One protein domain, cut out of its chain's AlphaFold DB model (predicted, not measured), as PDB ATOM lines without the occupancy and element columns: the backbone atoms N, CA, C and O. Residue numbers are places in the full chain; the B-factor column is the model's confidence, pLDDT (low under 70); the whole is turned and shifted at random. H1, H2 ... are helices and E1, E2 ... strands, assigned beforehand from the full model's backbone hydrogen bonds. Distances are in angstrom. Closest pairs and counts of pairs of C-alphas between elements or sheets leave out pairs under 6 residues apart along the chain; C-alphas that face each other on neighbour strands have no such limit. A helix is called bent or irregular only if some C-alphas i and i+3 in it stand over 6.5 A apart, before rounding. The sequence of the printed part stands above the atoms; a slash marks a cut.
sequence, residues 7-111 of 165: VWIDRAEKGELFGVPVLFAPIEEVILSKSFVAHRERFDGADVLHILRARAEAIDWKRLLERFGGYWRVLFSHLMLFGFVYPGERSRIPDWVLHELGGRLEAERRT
ATOM      1  N   VAL A   7     -13.681  -0.926  -6.867       83.75
ATOM      2  CA  VAL A   7     -12.717  -2.024  -6.723       83.75
ATOM      3  C   VAL A   7     -13.196  -3.310  -7.402       83.75
ATOM      4  O   VAL A   7     -12.372  -4.047  -7.945       83.75
ATOM      5  N   TRP A   8     -14.508  -3.569  -7.436       84.81
ATOM      6  CA  TRP A   8     -15.076  -4.734  -8.125       84.81
ATOM      7  C   TRP A   8     -14.792  -4.730  -9.626       84.81
ATOM      8  O   TRP A   8     -14.672  -5.798 -10.218       84.81
ATOM      9  N   ILE A   9     -14.679  -3.545 -10.228       84.62
ATOM     10  CA  ILE A   9     -14.375  -3.366 -11.649       84.62
ATOM     11  C   ILE A   9     -12.861  -3.252 -11.840       84.62
ATOM     12  O   ILE A   9     -12.292  -3.957 -12.670       84.62
ATOM     13  N   ASP A  10     -12.199  -2.417 -11.039       87.81
ATOM     14  CA  ASP A  10     -10.776  -2.087 -11.189       87.81
ATOM     15  C   ASP A  10      -9.851  -3.294 -10.990       87.81
ATOM     16  O   ASP A  10      -8.750  -3.348 -11.540       87.81
ATOM     17  N   ARG A  11     -10.282  -4.266 -10.180       87.88
ATOM     18  CA  ARG A  11      -9.521  -5.483  -9.865       87.88
ATOM     19  C   ARG A  11     -10.114  -6.738 -10.491       87.88
ATOM     20  O   ARG A  11      -9.673  -7.834 -10.151       87.88
ATOM     21  N   ALA A  12     -11.109  -6.596 -11.363       90.81
ATOM     22  CA  ALA A  12     -11.733  -7.743 -11.997       90.81
ATOM     23  C   ALA A  12     -10.718  -8.532 -12.837       90.81
ATOM     24  O   ALA A  12      -9.953  -7.965 -13.624       90.81
ATOM     25  N   GLU A  13     -10.741  -9.855 -12.702       89.94
ATOM     26  CA  GLU A  13      -9.933 -10.734 -13.540       89.94
ATOM     27  C   GLU A  13     -10.650 -10.943 -14.877       89.94
ATOM     28  O   GLU A  13     -11.816 -11.333 -14.926       89.94
ATOM     29  N   LYS A  14      -9.957 -10.690 -15.989       93.00
ATOM     30  CA  LYS A  14     -10.478 -11.038 -17.315       93.00
ATOM     31  C   LYS A  14     -10.402 -12.546 -17.497       93.00
ATOM     32  O   LYS A  14      -9.355 -13.143 -17.260       93.00
ATOM     33  N   GLY A  15     -11.471 -13.136 -18.004       92.69
ATOM     34  CA  GLY A  15     -11.448 -14.525 -18.429       92.69
ATOM     35  C   GLY A  15     -12.554 -14.827 -19.421       92.69
ATOM     36  O   GLY A  15     -13.132 -13.923 -20.022       92.69
ATOM     37  N   GLU A  16     -12.824 -16.109 -19.607       96.12
ATOM     38  CA  GLU A  16     -13.809 -16.591 -20.564       96.12
ATOM     39  C   GLU A  16     -14.775 -17.543 -19.862       96.12
ATOM     40  O   GLU A  16     -14.358 -18.418 -19.102       96.12
ATOM     41  N   LEU A  17     -16.070 -17.372 -20.118       93.44
ATOM     42  CA  LEU A  17     -17.121 -18.271 -19.663       93.44
ATOM     43  C   LEU A  17     -17.953 -18.693 -20.873       93.44
ATOM     44  O   LEU A  17     -18.563 -17.854 -21.528       93.44
ATOM     45  N   PHE A  18     -17.960 -19.991 -21.187       94.75
ATOM     46  CA  PHE A  18     -18.649 -20.547 -22.363       94.75
ATOM     47  C   PHE A  18     -18.309 -19.835 -23.690       94.75
ATOM     48  O   PHE A  18     -19.197 -19.566 -24.496       94.75
ATOM     49  N   GLY A  19     -17.034 -19.503 -23.927       94.31
ATOM     50  CA  GLY A  19     -16.616 -18.784 -25.139       94.31
ATOM     51  C   GLY A  19     -16.842 -17.270 -25.094       94.31
ATOM     52  O   GLY A  19     -16.511 -16.575 -26.052       94.31
ATOM     53  N   VAL A  20     -17.414 -16.742 -24.006       96.25
ATOM     54  CA  VAL A  20     -17.722 -15.318 -23.860       96.25
ATOM     55  C   VAL A  20     -16.686 -14.657 -22.948       96.25
ATOM     56  O   VAL A  20     -16.551 -15.076 -21.796       96.25
ATOM     57  N   PRO A  21     -15.971 -13.615 -23.412       95.94
ATOM     58  CA  PRO A  21     -15.098 -12.823 -22.554       95.94
ATOM     59  C   PRO A  21     -15.899 -12.133 -21.447       95.94
ATOM     60  O   PRO A  21     -16.850 -11.401 -21.722       95.94
ATOM     61  N   VAL A  22     -15.498 -12.343 -20.196       95.44
ATOM     62  CA  VAL A  22     -16.159 -11.788 -19.009       95.44
ATOM     63  C   VAL A  22     -15.146 -11.205 -18.027       95.44
ATOM     64  O   VAL A  22     -13.947 -11.489 -18.079       95.44
ATOM     65  N   LEU A  23     -15.656 -10.377 -17.119       92.75
ATOM     66  CA  LEU A  23     -14.941  -9.904 -15.940       92.75
ATOM     67  C   LEU A  23     -15.409 -10.710 -14.728       92.75
ATOM     68  O   LEU A  23     -16.581 -10.659 -14.358       92.75
ATOM     69  N   PHE A  24     -14.493 -11.453 -14.122       91.94
ATOM     70  CA  PHE A  24     -14.724 -12.139 -12.861       91.94
ATOM     71  C   PHE A  24     -14.478 -11.182 -11.699       91.94
ATOM     72  O   PHE A  24     -13.487 -10.449 -11.680       91.94
ATOM     73  N   ALA A  25     -15.379 -11.213 -10.717       92.38
ATOM     74  CA  ALA A  25     -15.197 -10.465  -9.483       92.38
ATOM     75  C   ALA A  25     -13.875 -10.874  -8.801       92.38
ATOM     76  O   ALA A  25     -13.534 -12.063  -8.820       92.38
ATOM     77  N   PRO A  26     -13.146  -9.926  -8.180       93.94
ATOM     78  CA  PRO A  26     -11.917 -10.247  -7.466       93.94
ATOM     79  C   PRO A  26     -12.184 -11.292  -6.384       93.94
ATOM     80  O   PRO A  26     -13.203 -11.231  -5.689       93.94
ATOM     81  N   ILE A  27     -11.258 -12.232  -6.210       95.00
ATOM     82  CA  ILE A  27     -11.449 -13.375  -5.313       95.00
ATOM     83  C   ILE A  27     -11.742 -12.950  -3.868       95.00
ATOM     84  O   ILE A  27     -12.562 -13.572  -3.196       95.00
ATOM     85  N   GLU A  28     -11.147 -11.847  -3.409       96.06
ATOM     86  CA  GLU A  28     -11.376 -11.289  -2.075       96.06
ATOM     87  C   GLU A  28     -12.814 -10.802  -1.894       96.06
ATOM     88  O   GLU A  28     -13.389 -10.980  -0.824       96.06
ATOM     89  N   GLU A  29     -13.413 -10.230  -2.939       94.81
ATOM     90  CA  GLU A  29     -14.795  -9.741  -2.909       94.81
ATOM     91  C   GLU A  29     -15.799 -10.894  -2.967       94.81
ATOM     92  O   GLU A  29     -16.845 -10.862  -2.312       94.81
ATOM     93  N   VAL A  30     -15.459 -11.962  -3.694       95.19
ATOM     94  CA  VAL A  30     -16.243 -13.203  -3.691       95.19
ATOM     95  C   VAL A  30     -16.202 -13.856  -2.310       95.19
ATOM     96  O   VAL A  30     -17.252 -14.211  -1.777       95.19
ATOM     97  N   ILE A  31     -15.020 -13.965  -1.689       97.38
ATOM     98  CA  ILE A  31     -14.883 -14.487  -0.321       97.38
ATOM     99  C   ILE A  31     -15.679 -13.623   0.656       97.38
ATOM    100  O   ILE A  31     -16.459 -14.163   1.441       97.38
ATOM    101  N   LEU A  32     -15.511 -12.299   0.604       95.88
ATOM    102  CA  LEU A  32     -16.208 -11.362   1.478       95.88
ATOM    103  C   LEU A  32     -17.725 -11.521   1.355       95.88
ATOM    104  O   LEU A  32     -18.388 -11.773   2.355       95.88
ATOM    105  N   SER A  33     -18.270 -11.424   0.141       94.38
ATOM    106  CA  SER A  33     -19.717 -11.496  -0.094       94.38
ATOM    107  C   SER A  33     -20.322 -12.831   0.342       94.38
ATOM    108  O   SER A  33     -21.353 -12.839   1.014       94.38
ATOM    109  N   LYS A  34     -19.663 -13.956   0.036       95.94
ATOM    110  CA  LYS A  34     -20.146 -15.293   0.409       95.94
ATOM    111  C   LYS A  34     -20.048 -15.580   1.903       95.94
ATOM    112  O   LYS A  34     -20.906 -16.268   2.442       95.94
ATOM    113  N   SER A  35     -19.063 -15.009   2.593       97.19
ATOM    114  CA  SER A  35     -18.860 -15.258   4.028       97.19
ATOM    115  C   SER A  35     -19.996 -14.737   4.918       97.19
ATOM    116  O   SER A  35     -20.112 -15.169   6.061       97.19
ATOM    117  N   PHE A  36     -20.830 -13.815   4.428       95.62
ATOM    118  CA  PHE A  36     -21.990 -13.309   5.175       95.62
ATOM    119  C   PHE A  36     -23.297 -14.047   4.861       95.62
ATOM    120  O   PHE A  36     -24.315 -13.733   5.468       95.62
ATOM    121  N   VAL A  37     -23.304 -15.024   3.948       94.88
ATOM    122  CA  VAL A  37     -24.513 -15.796   3.628       94.88
ATOM    123  C   VAL A  37     -24.606 -16.992   4.573       94.88
ATOM    124  O   VAL A  37     -24.008 -18.039   4.319       94.88
ATOM    125  N   ALA A  38     -25.357 -16.831   5.665       94.56
ATOM    126  CA  ALA A  38     -25.601 -17.876   6.659       94.56
ATOM    127  C   ALA A  38     -27.074 -17.912   7.096       94.56
ATOM    128  O   ALA A  38     -27.413 -17.822   8.278       94.56
ATOM    129  N   HIS A  39     -27.955 -18.038   6.107       91.06
ATOM    130  CA  HIS A  39     -29.375 -18.298   6.298       91.06
ATOM    131  C   HIS A  39     -29.631 -19.766   6.674       91.06
ATOM    132  O   HIS A  39     -28.722 -20.597   6.649       91.06
ATOM    133  N   ARG A  40     -30.875 -20.095   7.034       88.75
ATOM    134  CA  ARG A  40     -31.252 -21.450   7.457       88.75
ATOM    135  C   ARG A  40     -31.195 -22.426   6.281       88.75
ATOM    136  O   ARG A  40     -30.738 -23.556   6.413       88.75
ATOM    137  N   GLU A  41     -31.688 -21.962   5.147       89.00
ATOM    138  CA  GLU A  41     -31.846 -22.652   3.873       89.00
ATOM    139  C   GLU A  41     -30.648 -22.451   2.942       89.00
ATOM    140  O   GLU A  41     -30.463 -23.210   1.990       89.00
ATOM    141  N   ARG A  42     -29.806 -21.452   3.229       91.38
ATOM    142  CA  ARG A  42     -28.646 -21.119   2.408       91.38
ATOM    143  C   ARG A  42     -27.442 -20.704   3.243       91.38
ATOM    144  O   ARG A  42     -27.430 -19.649   3.872       91.38
ATOM    145  N   PHE A  43     -26.389 -21.503   3.140       94.88
ATOM    146  CA  PHE A  43     -25.087 -21.222   3.725       94.88
ATOM    147  C   PHE A  43     -23.994 -21.374   2.661       94.88
ATOM    148  O   PHE A  43     -23.725 -22.485   2.208       94.88
ATOM    149  N   ASP A  44     -23.336 -20.271   2.290       97.25
ATOM    150  CA  ASP A  44     -22.295 -20.272   1.243       97.25
ATOM    151  C   ASP A  44     -20.891 -20.587   1.818       97.25
ATOM    152  O   ASP A  44     -19.874 -20.411   1.145       97.25
ATOM    153  N   GLY A  45     -20.789 -21.083   3.060       97.38
ATOM    154  CA  GLY A  45     -19.496 -21.358   3.692       97.38
ATOM    155  C   GLY A  45     -18.643 -22.364   2.918       97.38
ATOM    156  O   GLY A  45     -17.438 -22.157   2.780       97.38
ATOM    157  N   ALA A  46     -19.251 -23.409   2.347       97.88
ATOM    158  CA  ALA A  46     -18.537 -24.392   1.526       97.88
ATOM    159  C   ALA A  46     -17.869 -23.746   0.301       97.88
ATOM    160  O   ALA A  46     -16.732 -24.085  -0.023       97.88
ATOM    161  N   ASP A  47     -18.526 -22.773  -0.332       98.12
ATOM    162  CA  ASP A  47     -17.961 -22.043  -1.466       98.12
ATOM    163  C   ASP A  47     -16.713 -21.258  -1.056       98.12
ATOM    164  O   ASP A  47     -15.700 -21.303  -1.755       98.12
ATOM    165  N   VAL A  48     -16.745 -20.599   0.110       98.44
ATOM    166  CA  VAL A  48     -15.567 -19.922   0.673       98.44
ATOM    167  C   VAL A  48     -14.429 -20.922   0.873       98.44
ATOM    168  O   VAL A  48     -13.306 -20.672   0.436       98.44
ATOM    169  N   LEU A  49     -14.701 -22.085   1.476       98.62
ATOM    170  CA  LEU A  49     -13.657 -23.085   1.729       98.62
ATOM    171  C   LEU A  49     -13.085 -23.671   0.434       98.62
ATOM    172  O   LEU A  49     -11.882 -23.922   0.359       98.62
ATOM    173  N   HIS A  50     -13.918 -23.876  -0.588       98.56
ATOM    174  CA  HIS A  50     -13.475 -24.342  -1.901       98.56
ATOM    175  C   HIS A  50     -12.561 -23.326  -2.587       98.56
ATOM    176  O   HIS A  50     -11.535 -23.714  -3.147       98.56
ATOM    177  N   ILE A  51     -12.886 -22.034  -2.494       98.12
ATOM    178  CA  ILE A  51     -12.032 -20.957  -3.005       98.12
ATOM    179  C   ILE A  51     -10.683 -20.957  -2.282       98.12
ATOM    180  O   ILE A  51      -9.641 -20.962  -2.939       98.12
ATOM    181  N   LEU A  52     -10.682 -21.025  -0.947       98.50
ATOM    182  CA  LEU A  52      -9.452 -21.111  -0.152       98.50
ATOM    183  C   LEU A  52      -8.612 -22.330  -0.554       98.50
ATOM    184  O   LEU A  52      -7.418 -22.213  -0.824       98.50
ATOM    185  N   ARG A  53      -9.244 -23.501  -0.678       98.56
ATOM    186  CA  ARG A  53      -8.564 -24.733  -1.089       98.56
ATOM    187  C   ARG A  53      -7.937 -24.602  -2.475       98.56
ATOM    188  O   ARG A  53      -6.864 -25.146  -2.695       98.56
ATOM    189  N   ALA A  54      -8.601 -23.931  -3.410       97.75
ATOM    190  CA  ALA A  54      -8.141 -23.849  -4.791       97.75
ATOM    191  C   ALA A  54      -7.131 -22.718  -5.038       97.75
ATOM    192  O   ALA A  54      -6.321 -22.823  -5.958       97.75
ATOM    193  N   ARG A  55      -7.226 -21.608  -4.296       96.94
ATOM    194  CA  ARG A  55      -6.607 -20.329  -4.683       96.94
ATOM    195  C   ARG A  55      -6.044 -19.508  -3.518       96.94
ATOM    196  O   ARG A  55      -5.757 -18.335  -3.729       96.94
ATOM    197  N   ALA A  56      -5.858 -20.078  -2.325       97.38
ATOM    198  CA  ALA A  56      -5.330 -19.343  -1.164       97.38
ATOM    199  C   ALA A  56      -4.038 -18.550  -1.440       97.38
ATOM    200  O   ALA A  56      -3.864 -17.461  -0.898       97.38
ATOM    201  N   GLU A  57      -3.150 -19.057  -2.297       96.62
ATOM    202  CA  GLU A  57      -1.885 -18.402  -2.648       96.62
ATOM    203  C   GLU A  57      -2.066 -17.180  -3.562       96.62
ATOM    204  O   GLU A  57      -1.176 -16.337  -3.638       96.62
ATOM    205  N   ALA A  58      -3.202 -17.077  -4.255       95.44
ATOM    206  CA  ALA A  58      -3.531 -15.956  -5.135       95.44
ATOM    207  C   ALA A  58      -4.260 -14.813  -4.407       95.44
ATOM    208  O   ALA A  58      -4.480 -13.763  -5.003       95.44
ATOM    209  N   ILE A  59      -4.654 -15.019  -3.149       97.50
ATOM    210  CA  ILE A  59      -5.390 -14.034  -2.353       97.50
ATOM    211  C   ILE A  59      -4.431 -12.948  -1.860       97.50
ATOM    212  O   ILE A  59      -3.424 -13.237  -1.207       97.50
ATOM    213  N   ASP A  60      -4.793 -11.682  -2.070       97.31
ATOM    214  CA  ASP A  60      -4.204 -10.572  -1.327       97.31
ATOM    215  C   ASP A  60      -4.771 -10.556   0.101       97.31
ATOM    216  O   ASP A  60      -5.786  -9.927   0.412       97.31
ATOM    217  N   TRP A  61      -4.109 -11.293   0.991       98.19
ATOM    218  CA  TRP A  61      -4.538 -11.478   2.377       98.19
ATOM    219  C   TRP A  61      -4.585 -10.184   3.190       98.19
ATOM    220  O   TRP A  61      -5.422 -10.062   4.085       98.19
ATOM    221  N   LYS A  62      -3.713  -9.212   2.893       97.81
ATOM    222  CA  LYS A  62      -3.737  -7.913   3.579       97.81
ATOM    223  C   LYS A  62      -5.010  -7.167   3.212       97.81
ATOM    224  O   LYS A  62      -5.758  -6.773   4.104       97.81
ATOM    225  N   ARG A  63      -5.309  -7.086   1.913       95.38
ATOM    226  CA  ARG A  63      -6.551  -6.482   1.432       95.38
ATOM    227  C   ARG A  63      -7.777  -7.227   1.949       95.38
ATOM    228  O   ARG A  63      -8.729  -6.586   2.372       95.38
ATOM    229  N   LEU A  64      -7.771  -8.560   1.955       97.25
ATOM    230  CA  LEU A  64      -8.902  -9.332   2.472       97.25
ATOM    231  C   LEU A  64      -9.190  -8.981   3.941       97.25
ATOM    232  O   LEU A  64     -10.336  -8.714   4.296       97.25
ATOM    233  N   LEU A  65      -8.153  -8.915   4.783       97.88
ATOM    234  CA  LEU A  65      -8.289  -8.501   6.183       97.88
ATOM    235  C   LEU A  65      -8.812  -7.065   6.321       97.88
ATOM    236  O   LEU A  65      -9.663  -6.811   7.174       97.88
ATOM    237  N   GLU A  66      -8.335  -6.140   5.486       95.44
ATOM    238  CA  GLU A  66      -8.822  -4.756   5.446       95.44
ATOM    239  C   GLU A  66     -10.302  -4.680   5.048       95.44
ATOM    240  O   GLU A  66     -11.070  -3.980   5.706       95.44
ATOM    241  N   ARG A  67     -10.727  -5.446   4.032       93.31
ATOM    242  CA  ARG A  67     -12.123  -5.495   3.562       93.31
ATOM    243  C   ARG A  67     -13.071  -6.068   4.610       93.31
ATOM    244  O   ARG A  67     -14.170  -5.550   4.785       93.31
ATOM    245  N   PHE A  68     -12.658  -7.105   5.339       95.75
ATOM    246  CA  PHE A  68     -13.451  -7.596   6.467       95.75
ATOM    247  C   PHE A  68     -13.503  -6.586   7.617       95.75
ATOM    248  O   PHE A  68     -14.531  -6.490   8.286       95.75
ATOM    249  N   GLY A  69     -12.426  -5.829   7.855       94.50
ATOM    250  CA  GLY A  69     -12.391  -4.751   8.840       94.50
ATOM    251  C   GLY A  69     -12.892  -5.195  10.219       94.50
ATOM    252  O   GLY A  69     -12.369  -6.137  10.819       94.50
ATOM    253  N   GLY A  70     -13.941  -4.535  10.720       93.56
ATOM    254  CA  GLY A  70     -14.582  -4.867  12.000       93.56
ATOM    255  C   GLY A  70     -15.255  -6.247  12.045       93.56
ATOM    256  O   GLY A  70     -15.470  -6.787  13.126       93.56
ATOM    257  N   TYR A  71     -15.522  -6.858  10.891       95.56
ATOM    258  CA  TYR A  71     -16.143  -8.178  10.760       95.56
ATOM    259  C   TYR A  71     -15.127  -9.319  10.649       95.56
ATOM    260  O   TYR A  71     -15.472 -10.425  10.231       95.56
ATOM    261  N   TRP A  72     -13.872  -9.089  11.041       97.50
ATOM    262  CA  TRP A  72     -12.796 -10.085  10.998       97.50
ATOM    263  C   TRP A  72     -13.162 -11.431  11.653       97.50
ATOM    264  O   TRP A  72     -12.637 -12.466  11.246       97.50
ATOM    265  N   ARG A  73     -14.087 -11.449  12.625       97.62
ATOM    266  CA  ARG A  73     -14.609 -12.677  13.258       97.62
ATOM    267  C   ARG A  73     -15.281 -13.614  12.260       97.62
ATOM    268  O   ARG A  73     -15.133 -14.829  12.374       97.62
ATOM    269  N   VAL A  74     -15.987 -13.056  11.278       98.06
ATOM    270  CA  VAL A  74     -16.652 -13.825  10.222       98.06
ATOM    271  C   VAL A  74     -15.599 -14.522   9.367       98.06
ATOM    272  O   VAL A  74     -15.657 -15.742   9.229       98.06
ATOM    273  N   LEU A  75     -14.574 -13.803   8.897       98.38
ATOM    274  CA  LEU A  75     -13.447 -14.415   8.184       98.38
ATOM    275  C   LEU A  75     -12.764 -15.488   9.037       98.38
ATOM    276  O   LEU A  75     -12.575 -16.612   8.580       98.38
ATOM    277  N   PHE A  76     -12.435 -15.169  10.291       98.62
ATOM    278  CA  PHE A  76     -11.732 -16.097  11.173       98.62
ATOM    279  C   PHE A  76     -12.515 -17.398  11.388       98.62
ATOM    280  O   PHE A  76     -11.919 -18.473  11.356       98.62
ATOM    281  N   SER A  77     -13.847 -17.332  11.510       98.38
ATOM    282  CA  SER A  77     -14.696 -18.527  11.611       98.38
ATOM    283  C   SER A  77     -14.584 -19.442  10.383       98.38
ATOM    284  O   SER A  77     -14.443 -20.656  10.538       98.38
ATOM    285  N   HIS A  78     -14.534 -18.872   9.174       98.62
ATOM    286  CA  HIS A  78     -14.342 -19.631   7.937       98.62
ATOM    287  C   HIS A  78     -12.937 -20.234   7.859       98.62
ATOM    288  O   HIS A  78     -12.797 -21.370   7.418       98.62
ATOM    289  N   LEU A  79     -11.900 -19.534   8.334       98.62
ATOM    290  CA  LEU A  79     -10.535 -20.076   8.377       98.62
ATOM    291  C   LEU A  79     -10.393 -21.227   9.387       98.62
ATOM    292  O   LEU A  79      -9.688 -22.201   9.121       98.62
ATOM    293  N   MET A  80     -11.089 -21.160  10.524       98.38
ATOM    294  CA  MET A  80     -11.162 -22.282  11.468       98.38
ATOM    295  C   MET A  80     -11.896 -23.474  10.862       98.38
ATOM    296  O   MET A  80     -11.407 -24.603  10.935       98.38
ATOM    297  N   LEU A  81     -13.026 -23.223  10.197       98.50
ATOM    298  CA  LEU A  81     -13.768 -24.267   9.503       98.50
ATOM    299  C   LEU A  81     -12.947 -24.879   8.356       98.50
ATOM    300  O   LEU A  81     -12.950 -26.096   8.200       98.50
ATOM    301  N   PHE A  82     -12.178 -24.075   7.616       98.75
ATOM    302  CA  PHE A  82     -11.247 -24.547   6.588       98.75
ATOM    303  C   PHE A  82     -10.265 -25.574   7.151       98.75
ATOM    304  O   PHE A  82     -10.115 -26.656   6.589       98.75
ATOM    305  N   GLY A  83      -9.630 -25.267   8.286       98.12
ATOM    306  CA  GLY A  83      -8.674 -26.179   8.908       98.12
ATOM    307  C   GLY A  83      -9.302 -27.463   9.454       98.12
ATOM    308  O   GLY A  83      -8.621 -28.487   9.515       98.12
ATOM    309  N   PHE A  84     -10.586 -27.421   9.817       98.50
ATOM    310  CA  PHE A  84     -11.360 -28.603  10.194       98.50
ATOM    311  C   PHE A  84     -11.737 -29.463   8.977       98.50
ATOM    312  O   PHE A  84     -11.543 -30.676   9.010       98.50
ATOM    313  N   VAL A  85     -12.243 -28.850   7.903       98.56
ATOM    314  CA  VAL A  85     -12.694 -29.552   6.688       98.56
ATOM    315  C   VAL A  85     -11.514 -30.097   5.876       98.56
ATOM    316  O   VAL A  85     -11.591 -31.205   5.345       98.56
ATOM    317  N   TYR A  86     -10.404 -29.358   5.807       98.38
ATOM    318  CA  TYR A  86      -9.198 -29.732   5.064       98.38
ATOM    319  C   TYR A  86      -7.948 -29.735   5.958       98.38
ATOM    320  O   TYR A  86      -7.039 -28.919   5.781       98.38
ATOM    321  N   PRO A  87      -7.824 -30.684   6.904       98.00
ATOM    322  CA  PRO A  87      -6.706 -30.704   7.845       98.00
ATOM    323  C   PRO A  87      -5.336 -30.892   7.172       98.00
ATOM    324  O   PRO A  87      -4.329 -30.472   7.745       98.00
ATOM    325  N   GLY A  88      -5.278 -31.493   5.979       98.25
ATOM    326  CA  GLY A  88      -4.050 -31.631   5.183       98.25
ATOM    327  C   GLY A  88      -3.667 -30.384   4.379       98.25
ATOM    328  O   GLY A  88      -2.530 -30.272   3.944       98.25
ATOM    329  N   GLU A  89      -4.587 -29.431   4.219       98.12
ATOM    330  CA  GLU A  89      -4.398 -28.219   3.409       98.12
ATOM    331  C   GLU A  89      -4.198 -26.965   4.276       98.12
ATOM    332  O   GLU A  89      -4.104 -25.856   3.758       98.12
ATOM    333  N   ARG A  90      -4.142 -27.110   5.607       95.19
ATOM    334  CA  ARG A  90      -4.082 -25.987   6.565       95.19
ATOM    335  C   ARG A  90      -2.975 -24.976   6.266       95.19
ATOM    336  O   ARG A  90      -3.204 -23.784   6.424       95.19
ATOM    337  N   SER A  91      -1.819 -25.444   5.794       97.00
ATOM    338  CA  SER A  91      -0.661 -24.603   5.463       97.00
ATOM    339  C   SER A  91      -0.864 -23.709   4.237       97.00
ATOM    340  O   SER A  91      -0.007 -22.880   3.949       97.00
ATOM    341  N   ARG A  92      -1.970 -23.868   3.496       97.75
ATOM    342  CA  ARG A  92      -2.354 -22.943   2.421       97.75
ATOM    343  C   ARG A  92      -2.699 -21.555   2.948       97.75
ATOM    344  O   ARG A  92      -2.514 -20.567   2.243       97.75
ATOM    345  N   ILE A  93      -3.227 -21.475   4.170       98.12
ATOM    346  CA  ILE A  93      -3.506 -20.196   4.819       98.12
ATOM    347  C   ILE A  93      -2.195 -19.691   5.422       98.12
ATOM    348  O   ILE A  93      -1.582 -20.427   6.195       98.12
ATOM    349  N   PRO A  94      -1.748 -18.461   5.117       98.19
ATOM    350  CA  PRO A  94      -0.506 -17.957   5.686       98.19
ATOM    351  C   PRO A  94      -0.575 -17.887   7.216       98.19
ATOM    352  O   PRO A  94      -1.499 -17.286   7.769       98.19
ATOM    353  N   ASP A  95       0.437 -18.429   7.896       97.62
ATOM    354  CA  ASP A  95       0.483 -18.499   9.367       97.62
ATOM    355  C   ASP A  95       0.277 -17.133  10.036       97.62
ATOM    356  O   ASP A  95      -0.400 -17.022  11.060       97.62
ATOM    357  N   TRP A  96       0.811 -16.068   9.430       98.44
ATOM    358  CA  TRP A  96       0.680 -14.711   9.956       98.44
ATOM    359  C   TRP A  96      -0.777 -14.227   9.998       98.44
ATOM    360  O   TRP A  96      -1.115 -13.453  10.886       98.44
ATOM    361  N   VAL A  97      -1.650 -14.694   9.093       98.50
ATOM    362  CA  VAL A  97      -3.078 -14.324   9.069       98.50
ATOM    363  C   VAL A  97      -3.793 -14.928  10.273       98.50
ATOM    364  O   VAL A  97      -4.546 -14.243  10.964       98.50
ATOM    365  N   LEU A  98      -3.539 -16.210  10.551       98.25
ATOM    366  CA  LEU A  98      -4.114 -16.896  11.709       98.25
ATOM    367  C   LEU A  98      -3.571 -16.324  13.020       98.25
ATOM    368  O   LEU A  98      -4.338 -16.130  13.963       98.25
ATOM    369  N   HIS A  99      -2.275 -16.010  13.067       98.50
ATOM    370  CA  HIS A  99      -1.653 -15.362  14.218       98.50
ATOM    371  C   HIS A  99      -2.235 -13.964  14.473       98.50
ATOM    372  O   HIS A  99      -2.579 -13.647  15.608       98.50
ATOM    373  N   GLU A 100      -2.408 -13.147  13.431       98.56
ATOM    374  CA  GLU A 100      -3.033 -11.822  13.512       98.56
ATOM    375  C   GLU A 100      -4.465 -11.907  14.061       98.56
ATOM    376  O   GLU A 100      -4.800 -11.245  15.044       98.56
ATOM    377  N   LEU A 101      -5.318 -12.755  13.477       98.56
ATOM    378  CA  LEU A 101      -6.720 -12.893  13.897       98.56
ATOM    379  C   LEU A 101      -6.855 -13.508  15.298       98.56
ATOM    380  O   LEU A 101      -7.682 -13.058  16.095       98.56
ATOM    381  N   GLY A 102      -6.014 -14.492  15.629       98.56
ATOM    382  CA  GLY A 102      -5.925 -15.049  16.978       98.56
ATOM    383  C   GLY A 102      -5.464 -14.008  18.001       98.56
ATOM    384  O   GLY A 102      -6.039 -13.909  19.084       98.56
ATOM    385  N   GLY A 103      -4.490 -13.172  17.633       98.38
ATOM    386  CA  GLY A 103      -4.016 -12.052  18.442       98.38
ATOM    387  C   GLY A 103      -5.102 -11.007  18.698       98.38
ATOM    388  O   GLY A 103      -5.263 -10.571  19.837       98.38
ATOM    389  N   ARG A 104      -5.905 -10.656  17.682       97.88
ATOM    390  CA  ARG A 104      -7.068  -9.760  17.840       97.88
ATOM    391  C   ARG A 104      -8.087 -10.320  18.827       97.88
ATOM    392  O   ARG A 104      -8.546  -9.589  19.702       97.88
ATOM    393  N   LEU A 105      -8.408 -11.613  18.722       97.81
ATOM    394  CA  LEU A 105      -9.324 -12.281  19.647       97.81
ATOM    395  C   LEU A 105      -8.796 -12.255  21.085       97.81
ATOM    396  O   LEU A 105      -9.542 -11.942  22.009       97.81
ATOM    397  N   GLU A 106      -7.519 -12.575  21.277       97.81
ATOM    398  CA  GLU A 106      -6.894 -12.571  22.598       97.81
ATOM    399  C   GLU A 106      -6.838 -11.161  23.201       97.81
ATOM    400  O   GLU A 106      -7.144 -10.977  24.378       97.81
ATOM    401  N   ALA A 107      -6.506 -10.147  22.399       96.94
ATOM    402  CA  ALA A 107      -6.515  -8.757  22.838       96.94
ATOM    403  C   ALA A 107      -7.923  -8.298  23.258       96.94
ATOM    404  O   ALA A 107      -8.073  -7.698  24.320       96.94
ATOM    405  N   GLU A 108      -8.959  -8.629  22.479       95.75
ATOM    406  CA  GLU A 108     -10.347  -8.271  22.800       95.75
ATOM    407  C   GLU A 108     -10.814  -8.928  24.110       95.75
ATOM    408  O   GLU A 108     -11.427  -8.267  24.946       95.75
ATOM    409  N   ARG A 109     -10.445 -10.195  24.359       96.00
ATOM    410  CA  ARG A 109     -10.774 -10.912  25.610       96.00
ATOM    411  C   ARG A 109     -10.182 -10.274  26.866       96.00
ATOM    412  O   ARG A 109     -10.671 -10.536  27.963       96.00
ATOM    413  N   ARG A 110      -9.121  -9.477  26.726       96.94
ATOM    414  CA  ARG A 110      -8.488  -8.739  27.833       96.94
ATOM    415  C   ARG A 110      -9.176  -7.411  28.126       96.94
ATOM    416  O   ARG A 110      -8.865  -6.779  29.132       96.94
ATOM    417  N   THR A 111     -10.098  -6.988  27.269       95.25
ATOM    418  CA  THR A 111     -10.902  -5.782  27.456       95.25
ATOM    419  C   THR A 111     -12.329  -6.148  27.863       95.25
ATOM    420  O   THR A 111     -12.824  -7.205  27.469       95.25
TER     421      THR A 111
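What this domain is: This is residues 7 to 111 of the 165 residues of an uncharacterized protein of Acidobacteria bacterium (UniProt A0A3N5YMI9). A two-strand hairpin, E1 and E2, makes one end of an elongated model; its core is the helical hairpin of H2 and H3 with the kinked H4 packed on both. H5 crosses H4 at the other end, where residues 106 to 111 stick out. The printed part has 105 residues, mostly helix, in the order H1, E1, E2, H2, H3, H4, H5, and the sheet E1 - E2 is antiparallel. It is compact, with a radius of gyration of the C-alphas of 14.8 A and spans of 53 by 30 by 27 A.

Where its parts are: E1 is residues 13 to 17, 12.1 A, and E2 is 20 to 24, 11.8 A. H1, residues 7 to 10, begins at C-alpha 7 (-12.717, -2.024, -6.723). H2 is 27 to 35, 12.1 A; H3 is 45 to 58, 19.0 A; H4 is 61 to 85, 20.3 A. H5, 95 to 109, 21.2 A, ends at C-alpha 109 (-10.774, -10.912, 25.610). H3 and H4 are irregular: C-alphas 54 and 57 are 8.6 A apart, and 67 and 70 are 8.8 A apart; H4 has a kink of 128 degrees near residue 70.

How they stand to each other: E1 and E2 are antiparallel at 141 degrees, with N 15 and O 22 within hydrogen-bond range at 3.0 A. H1 is close to H2 but not clearly touching, the closest C-alphas, of Trp 8 and Glu 29, 7.2 A apart. H2 and H3 touch, closest at C-alphas 31 and 48, 5.6 A, at a shallow tilt of 19 degrees, opposite ways; H3 does so with residues 45 to 51 alone. H4, the hub, touches H2, closest at C-alphas 28 and 64, 5.5 A, at a steep tilt of 66 degrees. It touches H3 with residues 78 to 82 alone, closest at C-alphas 49 and 82, 5.6 A, at a steep tilt of 68 degrees, only just short of about perpendicular. H5 touches H4 with residues 97 to 101 alone, closest at C-alphas 76 and 101, 6.5 A, about perpendicular at 79 degrees. H5 is apart from H2 and H3. Every O i to N i+4 pair is within hydrogen-bond range in H2 and H5, against 8 of 10 in H3 and 15 of 21 in H4; H1 is too short for such a pair.

The domain as a whole: The C-alphas farthest apart, of Gly 19 and Arg 110, are 54.5 A apart. The printed part has no cut and no long link. Mean pLDDT of the printed part is 95.9, and no printed residue is under 70.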